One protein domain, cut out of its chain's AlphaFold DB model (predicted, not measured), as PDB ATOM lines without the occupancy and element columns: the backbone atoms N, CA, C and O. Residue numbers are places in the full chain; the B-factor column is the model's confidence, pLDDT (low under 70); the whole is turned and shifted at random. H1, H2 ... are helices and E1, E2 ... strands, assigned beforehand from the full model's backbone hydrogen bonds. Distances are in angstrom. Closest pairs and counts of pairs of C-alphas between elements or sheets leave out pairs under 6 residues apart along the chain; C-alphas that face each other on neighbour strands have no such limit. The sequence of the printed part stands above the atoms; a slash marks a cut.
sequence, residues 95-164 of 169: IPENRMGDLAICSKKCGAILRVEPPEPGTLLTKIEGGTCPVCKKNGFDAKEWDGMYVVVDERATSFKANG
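What this domain is: This is residues 95 to 164 of the 169 residues of an uncharacterized protein of Crocinitomicaceae bacterium (UniProt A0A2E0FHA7). With little regular structure, this is mostly loop round a small twisted sheet of four short strands, with helix H2 following E4 beyond one end of the sheet and short H1 off to its side. The printed part has 70 residues, 27 in named elements, in the order E1 E2 E3 H1 E4 H2, class mixed; the sheet runs E1 E2 E4 E3, all antiparallel. It is compact, radius of gyration of the C-alphas 11.8 A, spanning 37 by 28 by 15 A.

How they stand to each other: Look first at the hairpin of E1, residues 103 to 105, and E2, residues 113 to 115: N 104 and O 114, 3.0 A apart, are within hydrogen-bond range. E4, residues 150 to 154, is staggered: 152 to 154 pair with E2, N 113 to O 154 at 2.9 A, and 150 to 152 with E3, residues 125 to 127, N 126 to O 151 at 2.8 A. H1, residues 143 to 146, and H2, residues 156 to 164, are apart and not on the sheet. H2 has every O i to N i+4 pair within hydrogen-bond range; H1 is too short for one.

Where its parts are: Find C-alpha 103 at (-35.387, -48.686, 54.592), where E1 begins. E4 runs 13.1 A; H2 runs 12.8 A, to C-alpha 164 at (-24.416, -54.903, 32.869).

The domain as a whole: The printed part has no cut; E3 to H1 is a long link of 15 residues. Confidence is under 70 at residues 158 to 164.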
ATOM      1  N   ILE A  95     -35.051 -35.819  61.594       86.38
ATOM      2  CA  ILE A  95     -35.313 -37.236  61.338       86.38
ATOM      3  C   ILE A  95     -35.996 -37.819  62.580       86.38
ATOM      4  O   ILE A  95     -35.419 -37.766  63.666       86.38
ATOM      5  N   PRO A  96     -37.217 -38.369  62.464       87.94
ATOM      6  CA  PRO A  96     -37.897 -38.975  63.602       87.94
ATOM      7  C   PRO A  96     -37.121 -40.182  64.147       87.94
ATOM      8  O   PRO A  96     -36.863 -41.135  63.413       87.94
ATOM      9  N   GLU A  97     -36.805 -40.185  65.445       87.38
ATOM     10  CA  GLU A  97     -36.040 -41.270  66.089       87.38
ATOM     11  C   GLU A  97     -36.688 -42.649  65.901       87.38
ATOM     12  O   GLU A  97     -36.005 -43.650  65.705       87.38
ATOM     13  N   ASN A  98     -38.023 -42.708  65.891       91.69
ATOM     14  CA  ASN A  98     -38.782 -43.949  65.719       91.69
ATOM     15  C   ASN A  98     -38.714 -44.540  64.302       91.69
ATOM     16  O   ASN A  98     -39.302 -45.594  64.070       91.69
ATOM     17  N   ARG A  99     -38.073 -43.843  63.360       91.75
ATOM     18  CA  ARG A  99     -37.863 -44.276  61.974       91.75
ATOM     19  C   ARG A  99     -36.399 -44.634  61.706       91.75
ATOM     20  O   ARG A  99     -36.079 -45.045  60.597       91.75
ATOM     21  N   MET A 100     -35.497 -44.468  62.678       93.56
ATOM     22  CA  MET A 100     -34.076 -44.787  62.505       93.56
ATOM     23  C   MET A 100     -33.882 -46.265  62.154       93.56
ATOM     24  O   MET A 100     -34.411 -47.149  62.827       93.56
ATOM     25  N   GLY A 101     -33.108 -46.529  61.100       92.19
ATOM     26  CA  GLY A 101     -32.903 -47.868  60.546       92.19
ATOM     27  C   GLY A 101     -33.957 -48.308  59.525       92.19
ATOM     28  O   GLY A 101     -33.791 -49.366  58.914       92.19
ATOM     29  N   ASP A 102     -35.007 -47.513  59.293       95.06
ATOM     30  CA  ASP A 102     -35.975 -47.803  58.240       95.06
ATOM     31  C   ASP A 102     -35.322 -47.755  56.860       95.06
ATOM     32  O   ASP A 102     -34.412 -46.968  56.577       95.06
ATOM     33  N   LEU A 103     -35.847 -48.587  55.965       94.62
ATOM     34  CA  LEU A 103     -35.387 -48.686  54.592       94.62
ATOM     35  C   LEU A 103     -36.556 -48.815  53.623       94.62
ATOM     36  O   LEU A 103     -37.557 -49.475  53.906       94.62
ATOM     37  N   ALA A 104     -36.412 -48.209  52.448       94.31
ATOM     38  CA  ALA A 104     -37.378 -48.328  51.365       94.31
ATOM     39  C   ALA A 104     -36.682 -48.503  50.023       94.31
ATOM     40  O   ALA A 104     -35.707 -47.832  49.707       94.31
ATOM     41  N   ILE A 105     -37.224 -49.387  49.193       93.88
ATOM     42  CA  ILE A 105     -36.713 -49.650  47.847       93.88
ATOM     43  C   ILE A 105     -37.635 -48.971  46.842       93.88
ATOM     44  O   ILE A 105     -38.858 -49.074  46.942       93.88
ATOM     45  N   CYS A 106     -37.063 -48.299  45.843       94.25
ATOM     46  CA  CYS A 106     -37.856 -47.628  44.819       94.25
ATOM     47  C   CYS A 106     -38.755 -48.628  44.071       94.25
ATOM     48  O   CYS A 106     -38.273 -49.558  43.417       94.25
ATOM     49  N   SER A 107     -40.070 -48.389  44.076       94.38
ATOM     50  CA  SER A 107     -41.068 -49.243  43.408       94.38
ATOM     51  C   SER A 107     -40.890 -49.334  41.887       94.38
ATOM     52  O   SER A 107     -41.366 -50.279  41.254       94.38
ATOM     53  N   LYS A 108     -40.156 -48.391  41.281       92.38
ATOM     54  CA  LYS A 108     -39.774 -48.432  39.859       92.38
ATOM     55  C   LYS A 108     -38.577 -49.338  39.578       92.38
ATOM     56  O   LYS A 108     -38.146 -49.416  38.432       92.38
ATOM     57  N   LYS A 109     -38.054 -50.027  40.599       87.81
ATOM     58  CA  LYS A 109     -36.954 -50.997  40.502       87.81
ATOM     59  C   LYS A 109     -35.703 -50.424  39.825       87.81
ATOM     60  O   LYS A 109     -34.962 -51.164  39.179       87.81
ATOM     61  N   CYS A 110     -35.454 -49.121  39.972       88.38
ATOM     62  CA  CYS A 110     -34.252 -48.488  39.424       88.38
ATOM     63  C   CYS A 110     -32.971 -48.896  40.165       88.38
ATOM     64  O   CYS A 110     -31.904 -48.744  39.599       88.38
ATOM     65  N   GLY A 111     -33.083 -49.458  41.374       87.88
ATOM     66  CA  GLY A 111     -31.938 -49.826  42.214       87.88
ATOM     67  C   GLY A 111     -31.728 -48.897  43.411       87.88
ATOM     68  O   GLY A 111     -30.961 -49.239  44.297       87.88
ATOM     69  N   ALA A 112     -32.449 -47.774  43.485       92.69
ATOM     70  CA  ALA A 112     -32.358 -46.851  44.613       92.69
ATOM     71  C   ALA A 112     -32.978 -47.427  45.895       92.69
ATOM     72  O   ALA A 112     -34.128 -47.892  45.881       92.69
ATOM     73  N   ILE A 113     -32.233 -47.313  46.993       93.69
ATOM     74  CA  ILE A 113     -32.658 -47.645  48.352       93.69
ATOM     75  C   ILE A 113     -32.535 -46.382  49.207       93.69
ATOM     76  O   ILE A 113     -31.485 -45.745  49.227       93.69
ATOM     77  N   LEU A 114     -33.606 -46.014  49.904       93.88
ATOM     78  CA  LEU A 114     -33.580 -44.994  50.949       93.88
ATOM     79  C   LEU A 114     -33.277 -45.673  52.277       93.88
ATOM     80  O   LEU A 114     -33.841 -46.733  52.555       93.88
ATOM     81  N   ARG A 115     -32.419 -45.058  53.085       94.44
ATOM     82  CA  ARG A 115     -32.088 -45.497  54.441       94.44
ATOM     83  C   ARG A 115     -32.232 -44.318  55.390       94.44
ATOM     84  O   ARG A 115     -31.753 -43.226  55.089       94.44
ATOM     85  N   VAL A 116     -32.905 -44.530  56.511       94.12
ATOM     86  CA  VAL A 116     -33.022 -43.528  57.571       94.12
ATOM     87  C   VAL A 116     -31.866 -43.735  58.540       94.12
ATOM     88  O   VAL A 116     -31.827 -44.727  59.267       94.12
ATOM     89  N   GLU A 117     -30.910 -42.813  58.520       92.12
ATOM     90  CA  GLU A 117     -29.678 -42.859  59.313       92.12
ATOM     91  C   GLU A 117     -29.508 -41.525  60.056       92.12
ATOM     92  O   GLU A 117     -30.037 -40.507  59.592       92.12
ATOM     93  N   PRO A 118     -28.819 -41.505  61.213       90.06
ATOM     94  CA  PRO A 118     -28.507 -40.254  61.888       90.06
ATOM     95  C   PRO A 118     -27.636 -39.352  60.996       90.06
ATOM     96  O   PRO A 118     -26.883 -39.845  60.154       90.06
ATOM     97  N   PRO A 119     -27.727 -38.021  61.161       88.75
ATOM     98  CA  PRO A 119     -26.791 -37.114  60.519       88.75
ATOM     99  C   PRO A 119     -25.392 -37.335  61.097       88.75
ATOM    100  O   PRO A 119     -25.203 -37.250  62.306       88.75
ATOM    101  N   GLU A 120     -24.423 -37.590  60.223       87.12
ATOM    102  CA  GLU A 120     -23.023 -37.841  60.573       87.12
ATOM    103  C   GLU A 120     -22.106 -37.107  59.587       87.12
ATOM    104  O   GLU A 120     -22.474 -36.936  58.412       87.12
ATOM    105  N   PRO A 121     -20.897 -36.697  60.009       83.38
ATOM    106  CA  PRO A 121     -19.903 -36.184  59.088       83.38
ATOM    107  C   PRO A 121     -19.586 -37.217  58.002       83.38
ATOM    108  O   PRO A 121     -19.227 -38.359  58.256       83.38
ATOM    109  N   GLY A 122     -19.706 -36.793  56.755       76.25
ATOM    110  CA  GLY A 122     -19.401 -37.577  55.562       76.25
ATOM    111  C   GLY A 122     -20.651 -38.082  54.843       76.25
ATOM    112  O   GLY A 122     -20.573 -38.410  53.656       76.25
ATOM    113  N   THR A 123     -21.800 -38.080  55.518       80.69
ATOM    114  CA  THR A 123     -23.039 -38.709  55.051       80.69
ATOM    115  C   THR A 123     -23.941 -37.724  54.313       80.69
ATOM    116  O   THR A 123     -24.471 -36.788  54.900       80.69
ATOM    117  N   LEU A 124     -24.185 -37.949  53.019       81.50
ATOM    118  CA  LEU A 124     -25.111 -37.120  52.243       81.50
ATOM    119  C   LEU A 124     -26.571 -37.503  52.527       81.50
ATOM    120  O   LEU A 124     -27.048 -38.556  52.095       81.50
ATOM    121  N   LEU A 125     -27.295 -36.608  53.197       87.81
ATOM    122  CA  LEU A 125     -28.736 -36.715  53.414       87.81
ATOM    123  C   LEU A 125     -29.505 -35.933  52.346       87.81
ATOM    124  O   LEU A 125     -29.213 -34.775  52.061       87.81
ATOM    125  N   THR A 126     -30.515 -36.570  51.760       88.62
ATOM    126  CA  THR A 126     -31.387 -35.994  50.732       88.62
ATOM    127  C   THR A 126     -32.812 -35.907  51.256       88.62
ATOM    128  O   THR A 126     -33.354 -36.907  51.726       88.62
ATOM    129  N   LYS A 127     -33.437 -34.734  51.137       91.19
ATOM    130  CA  LYS A 127     -34.863 -34.546  51.426       91.19
ATOM    131  C   LYS A 127     -35.701 -35.163  50.308       91.19
ATOM    132  O   LYS A 127     -35.487 -34.869  49.133       91.19
ATOM    133  N   ILE A 128     -36.645 -36.028  50.655       92.31
ATOM    134  CA  ILE A 128     -37.572 -36.617  49.684       92.31
ATOM    135  C   ILE A 128     -38.729 -35.656  49.429       92.31
ATOM    136  O   ILE A 128     -39.365 -35.187  50.365       92.31
ATOM    137  N   GLU A 129     -39.035 -35.411  48.156       92.25
ATOM    138  CA  GLU A 129     -40.115 -34.514  47.734       92.25
ATOM    139  C   GLU A 129     -41.214 -35.300  47.007       92.25
ATOM    140  O   GLU A 129     -40.994 -35.904  45.951       92.25
ATOM    141  N   GLY A 130     -42.416 -35.336  47.579       92.81
ATOM    142  CA  GLY A 130     -43.606 -35.969  47.008       92.81
ATOM    143  C   GLY A 130     -43.473 -37.474  46.743       92.81
ATOM    144  O   GLY A 130     -44.145 -37.999  45.856       92.81
ATOM    145  N   GLY A 131     -42.577 -38.177  47.447       92.44
ATOM    146  CA  GLY A 131     -42.261 -39.591  47.181       92.44
ATOM    147  C   GLY A 131     -41.473 -39.826  45.880       92.44
ATOM    148  O   GLY A 131     -41.368 -40.960  45.387       92.44
ATOM    149  N   THR A 132     -40.919 -38.761  45.297       95.44
ATOM    150  CA  THR A 132     -40.102 -38.825  44.084       95.44
ATOM    151  C   THR A 132     -38.773 -39.494  44.388       95.44
ATOM    152  O   THR A 132     -38.080 -39.152  45.341       95.44
ATOM    153  N   CYS A 133     -38.383 -40.457  43.553       93.19
ATOM    154  CA  CYS A 133     -37.084 -41.090  43.687       93.19
ATOM    155  C   CYS A 133     -35.964 -40.133  43.244       93.19
ATOM    156  O   CYS A 133     -35.978 -39.702  42.087       93.19
ATOM    157  N   PRO A 134     -34.960 -39.853  44.098       90.62
ATOM    158  CA  PRO A 134     -33.887 -38.915  43.768       90.62
ATOM    159  C   PRO A 134     -32.992 -39.417  42.628       90.62
ATOM    160  O   PRO A 134     -32.410 -38.595  41.925       90.62
ATOM    161  N   VAL A 135     -32.959 -40.731  42.384       91.06
ATOM    162  CA  VAL A 135     -32.174 -41.358  41.310       91.06
ATOM    163  C   VAL A 135     -32.925 -41.323  39.975       91.06
ATOM    164  O   VAL A 135     -32.485 -40.691  39.024       91.06
ATOM    165  N   CYS A 136     -34.097 -41.967  39.878       91.38
ATOM    166  CA  CYS A 136     -34.802 -42.117  38.594       91.38
ATOM    167  C   CYS A 136     -35.842 -41.026  38.295       91.38
ATOM    168  O   CYS A 136     -36.499 -41.090  37.255       91.38
ATOM    169  N   LYS A 137     -36.031 -40.068  39.212       93.38
ATOM    170  CA  LYS A 137     -36.953 -38.920  39.107       93.38
ATOM    171  C   LYS A 137     -38.427 -39.286  38.869       93.38
ATOM    172  O   LYS A 137     -39.217 -38.463  38.419       93.38
ATOM    173  N   LYS A 138     -38.820 -40.526  39.171       93.75
ATOM    174  CA  LYS A 138     -40.208 -41.014  39.116       93.75
ATOM    175  C   LYS A 138     -40.745 -41.210  40.530       93.75
ATOM    176  O   LYS A 138     -39.974 -41.541  41.427       93.75
ATOM    177  N   ASN A 139     -42.064 -41.112  40.706       94.12
ATOM    178  CA  ASN A 139     -42.728 -41.451  41.971       94.12
ATOM    179  C   ASN A 139     -42.477 -42.923  42.300       94.12
ATOM    180  O   ASN A 139     -42.996 -43.821  41.628       94.12
ATOM    181  N   GLY A 140     -41.602 -43.139  43.278       92.50
ATOM    182  CA  GLY A 140     -41.031 -44.436  43.621       92.50
ATOM    183  C   GLY A 140     -41.344 -44.867  45.047       92.50
ATOM    184  O   GLY A 140     -41.303 -46.067  45.315       92.50
ATOM    185  N   PHE A 141     -41.701 -43.916  45.907       94.50
ATOM    186  CA  PHE A 141     -41.925 -44.082  47.339       94.50
ATOM    187  C   PHE A 141     -43.311 -43.554  47.726       94.50
ATOM    188  O   PHE A 141     -43.894 -42.750  46.995       94.50
ATOM    189  N   ASP A 142     -43.853 -44.014  48.854       94.19
ATOM    190  CA  ASP A 142     -45.129 -43.497  49.358       94.19
ATOM    191  C   ASP A 142     -44.940 -42.069  49.891       94.19
ATOM    192  O   ASP A 142     -44.277 -41.848  50.903       94.19
ATOM    193  N   ALA A 143     -45.541 -41.092  49.213       92.75
ATOM    194  CA  ALA A 143     -45.474 -39.692  49.614       92.75
ATOM    195  C   ALA A 143     -46.005 -39.459  51.039       92.75
ATOM    196  O   ALA A 143     -45.502 -38.590  51.734       92.75
ATOM    197  N   LYS A 144     -46.979 -40.243  51.516       92.44
ATOM    198  CA  LYS A 144     -47.508 -40.073  52.880       92.44
ATOM    199  C   LYS A 144     -46.504 -40.454  53.961       92.44
ATOM    200  O   LYS A 144     -46.603 -39.957  55.077       92.44
ATOM    201  N   GLU A 145     -45.590 -41.366  53.647       91.38
ATOM    202  CA  GLU A 145     -44.643 -41.912  54.617       91.38
ATOM    203  C   GLU A 145     -43.257 -41.273  54.540       91.38
ATOM    204  O   GLU A 145     -42.539 -41.286  55.545       91.38
ATOM    205  N   TRP A 146     -42.881 -40.772  53.357       92.50
ATOM    206  CA  TRP A 146     -41.511 -40.372  53.033       92.50
ATOM    207  C   TRP A 146     -41.357 -38.898  52.644       92.50
ATOM    208  O   TRP A 146     -40.235 -38.409  52.667       92.50
ATOM    209  N   ASP A 147     -42.425 -38.179  52.287       93.38
ATOM    210  CA  ASP A 147     -42.318 -36.763  51.904       93.38
ATOM    211  C   ASP A 147     -41.764 -35.893  53.045       93.38
ATOM    212  O   ASP A 147     -42.131 -36.049  54.211       93.38
ATOM    213  N   GLY A 148     -40.840 -34.995  52.705       89.69
ATOM    214  CA  GLY A 148     -40.120 -34.123  53.633       89.69
ATOM    215  C   GLY A 148     -39.045 -34.811  54.481       89.69
ATOM    216  O   GLY A 148     -38.327 -34.118  55.200       89.69
ATOM    217  N   MET A 149     -38.903 -36.139  54.411       91.38
ATOM    218  CA  MET A 149     -37.919 -36.880  55.201       91.38
ATOM    219  C   MET A 149     -36.521 -36.768  54.593       91.38
ATOM    220  O   MET A 149     -36.348 -36.947  53.386       91.38
ATOM    221  N   TYR A 150     -35.520 -36.524  55.439       91.94
ATOM    222  CA  TYR A 150     -34.113 -36.614  55.061       91.94
ATOM    223  C   TYR A 150     -33.635 -38.059  55.197       91.94
ATOM    224  O   TYR A 150     -33.825 -38.688  56.236       91.94
ATOM    225  N   VAL A 151     -33.036 -38.587  54.131       91.81
ATOM    226  CA  VAL A 151     -32.602 -39.986  54.041       91.81
ATOM    227  C   VAL A 151     -31.268 -40.099  53.319       91.81
ATOM    228  O   VAL A 151     -30.930 -39.265  52.478       91.81
ATOM    229  N   VAL A 152     -30.535 -41.171  53.591       91.62
ATOM    230  CA  VAL A 152     -29.373 -41.564  52.796       91.62
ATOM    231  C   VAL A 152     -29.852 -42.348  51.581       91.62
ATOM    232  O   VAL A 152     -30.666 -43.266  51.697       91.62
ATOM    233  N   VAL A 153     -29.339 -41.992  50.406       90.94
ATOM    234  CA  VAL A 153     -29.675 -42.656  49.143       90.94
ATOM    235  C   VAL A 153     -28.540 -43.603  48.769       90.94
ATOM    236  O   VAL A 153     -27.440 -43.164  48.453       90.94
ATOM    237  N   ASP A 154     -28.808 -44.907  48.782       89.44
ATOM    238  CA  ASP A 154     -27.898 -45.913  48.235       89.44
ATOM    239  C   ASP A 154     -28.311 -46.256  46.800       89.44
ATOM    240  O   ASP A 154     -29.405 -46.771  46.544       89.44
ATOM    241  N   GLU A 155     -27.428 -45.954  45.852       85.44
ATOM    242  CA  GLU A 155     -27.626 -46.208  44.426       85.44
ATOM    243  C   GLU A 155     -26.653 -47.240  43.847       85.44
ATOM    244  O   GLU A 155     -26.613 -47.434  42.631       85.44
ATOM    245  N   ARG A 156     -25.905 -47.965  44.691       79.31
ATOM    246  CA  ARG A 156     -24.922 -48.962  44.231       79.31
ATOM    247  C   ARG A 156     -25.549 -50.042  43.351       79.31
ATOM    248  O   ARG A 156     -24.932 -50.504  42.402       79.31
ATOM    249  N   ALA A 157     -26.799 -50.429  43.604       71.25
ATOM    250  CA  ALA A 157     -27.495 -51.390  42.744       71.25
ATOM    251  C   ALA A 157     -27.831 -50.829  41.347       71.25
ATOM    252  O   ALA A 157     -27.969 -51.597  40.395       71.25
ATOM    253  N   THR A 158     -27.952 -49.506  41.205       65.19
ATOM    254  CA  THR A 158     -28.176 -48.830  39.918       65.19
ATOM    255  C   THR A 158     -26.917 -48.879  39.052       65.19
ATOM    256  O   THR A 158     -27.009 -49.190  37.865       65.19
ATOM    257  N   SER A 159     -25.736 -48.642  39.636       63.56
ATOM    258  CA  SER A 159     -24.467 -48.682  38.895       63.56
ATOM    259  C   SER A 159     -24.134 -50.083  38.373       63.56
ATOM    260  O   SER A 159     -23.606 -50.214  37.271       63.56
ATOM    261  N   PHE A 160     -24.535 -51.144  39.081       61.62
ATOM    262  CA  PHE A 160     -24.436 -52.514  38.562       61.62
ATOM    263  C   PHE A 160     -25.346 -52.787  37.359       61.62
ATOM    264  O   PHE A 160     -24.976 -53.593  36.510       61.62
ATOM    265  N   LYS A 161     -26.517 -52.140  37.260       59.66
ATOM    266  CA  LYS A 161     -27.392 -52.285  36.084       59.66
ATOM    267  C   LYS A 161     -26.812 -51.594  34.858       59.66
ATOM    268  O   LYS A 161     -26.812 -52.196  33.795       59.66
ATOM    269  N   ALA A 162     -26.284 -50.383  35.022       59.31
ATOM    270  CA  ALA A 162     -25.640 -49.656  33.931       59.31
ATOM    271  C   ALA A 162     -24.422 -50.424  33.381       59.31
ATOM    272  O   ALA A 162     -24.303 -50.609  32.179       59.31
ATOM    273  N   ASN A 163     -23.584 -50.981  34.262       53.31
ATOM    274  CA  ASN A 163     -22.399 -51.751  33.858       53.31
ATOM    275  C   ASN A 163     -22.712 -53.163  33.320       53.31
ATOM    276  O   ASN A 163     -21.802 -53.862  32.880       53.31
ATOM    277  N   GLY A 164     -23.966 -53.619  33.411       48.78
ATOM    278  CA  GLY A 164     -24.416 -54.903  32.869       48.78
ATOM    279  C   GLY A 164     -25.023 -54.804  31.468       48.78
ATOM    280  O   GLY A 164     -25.204 -55.838  30.834       48.78
TER     281      GLY A 164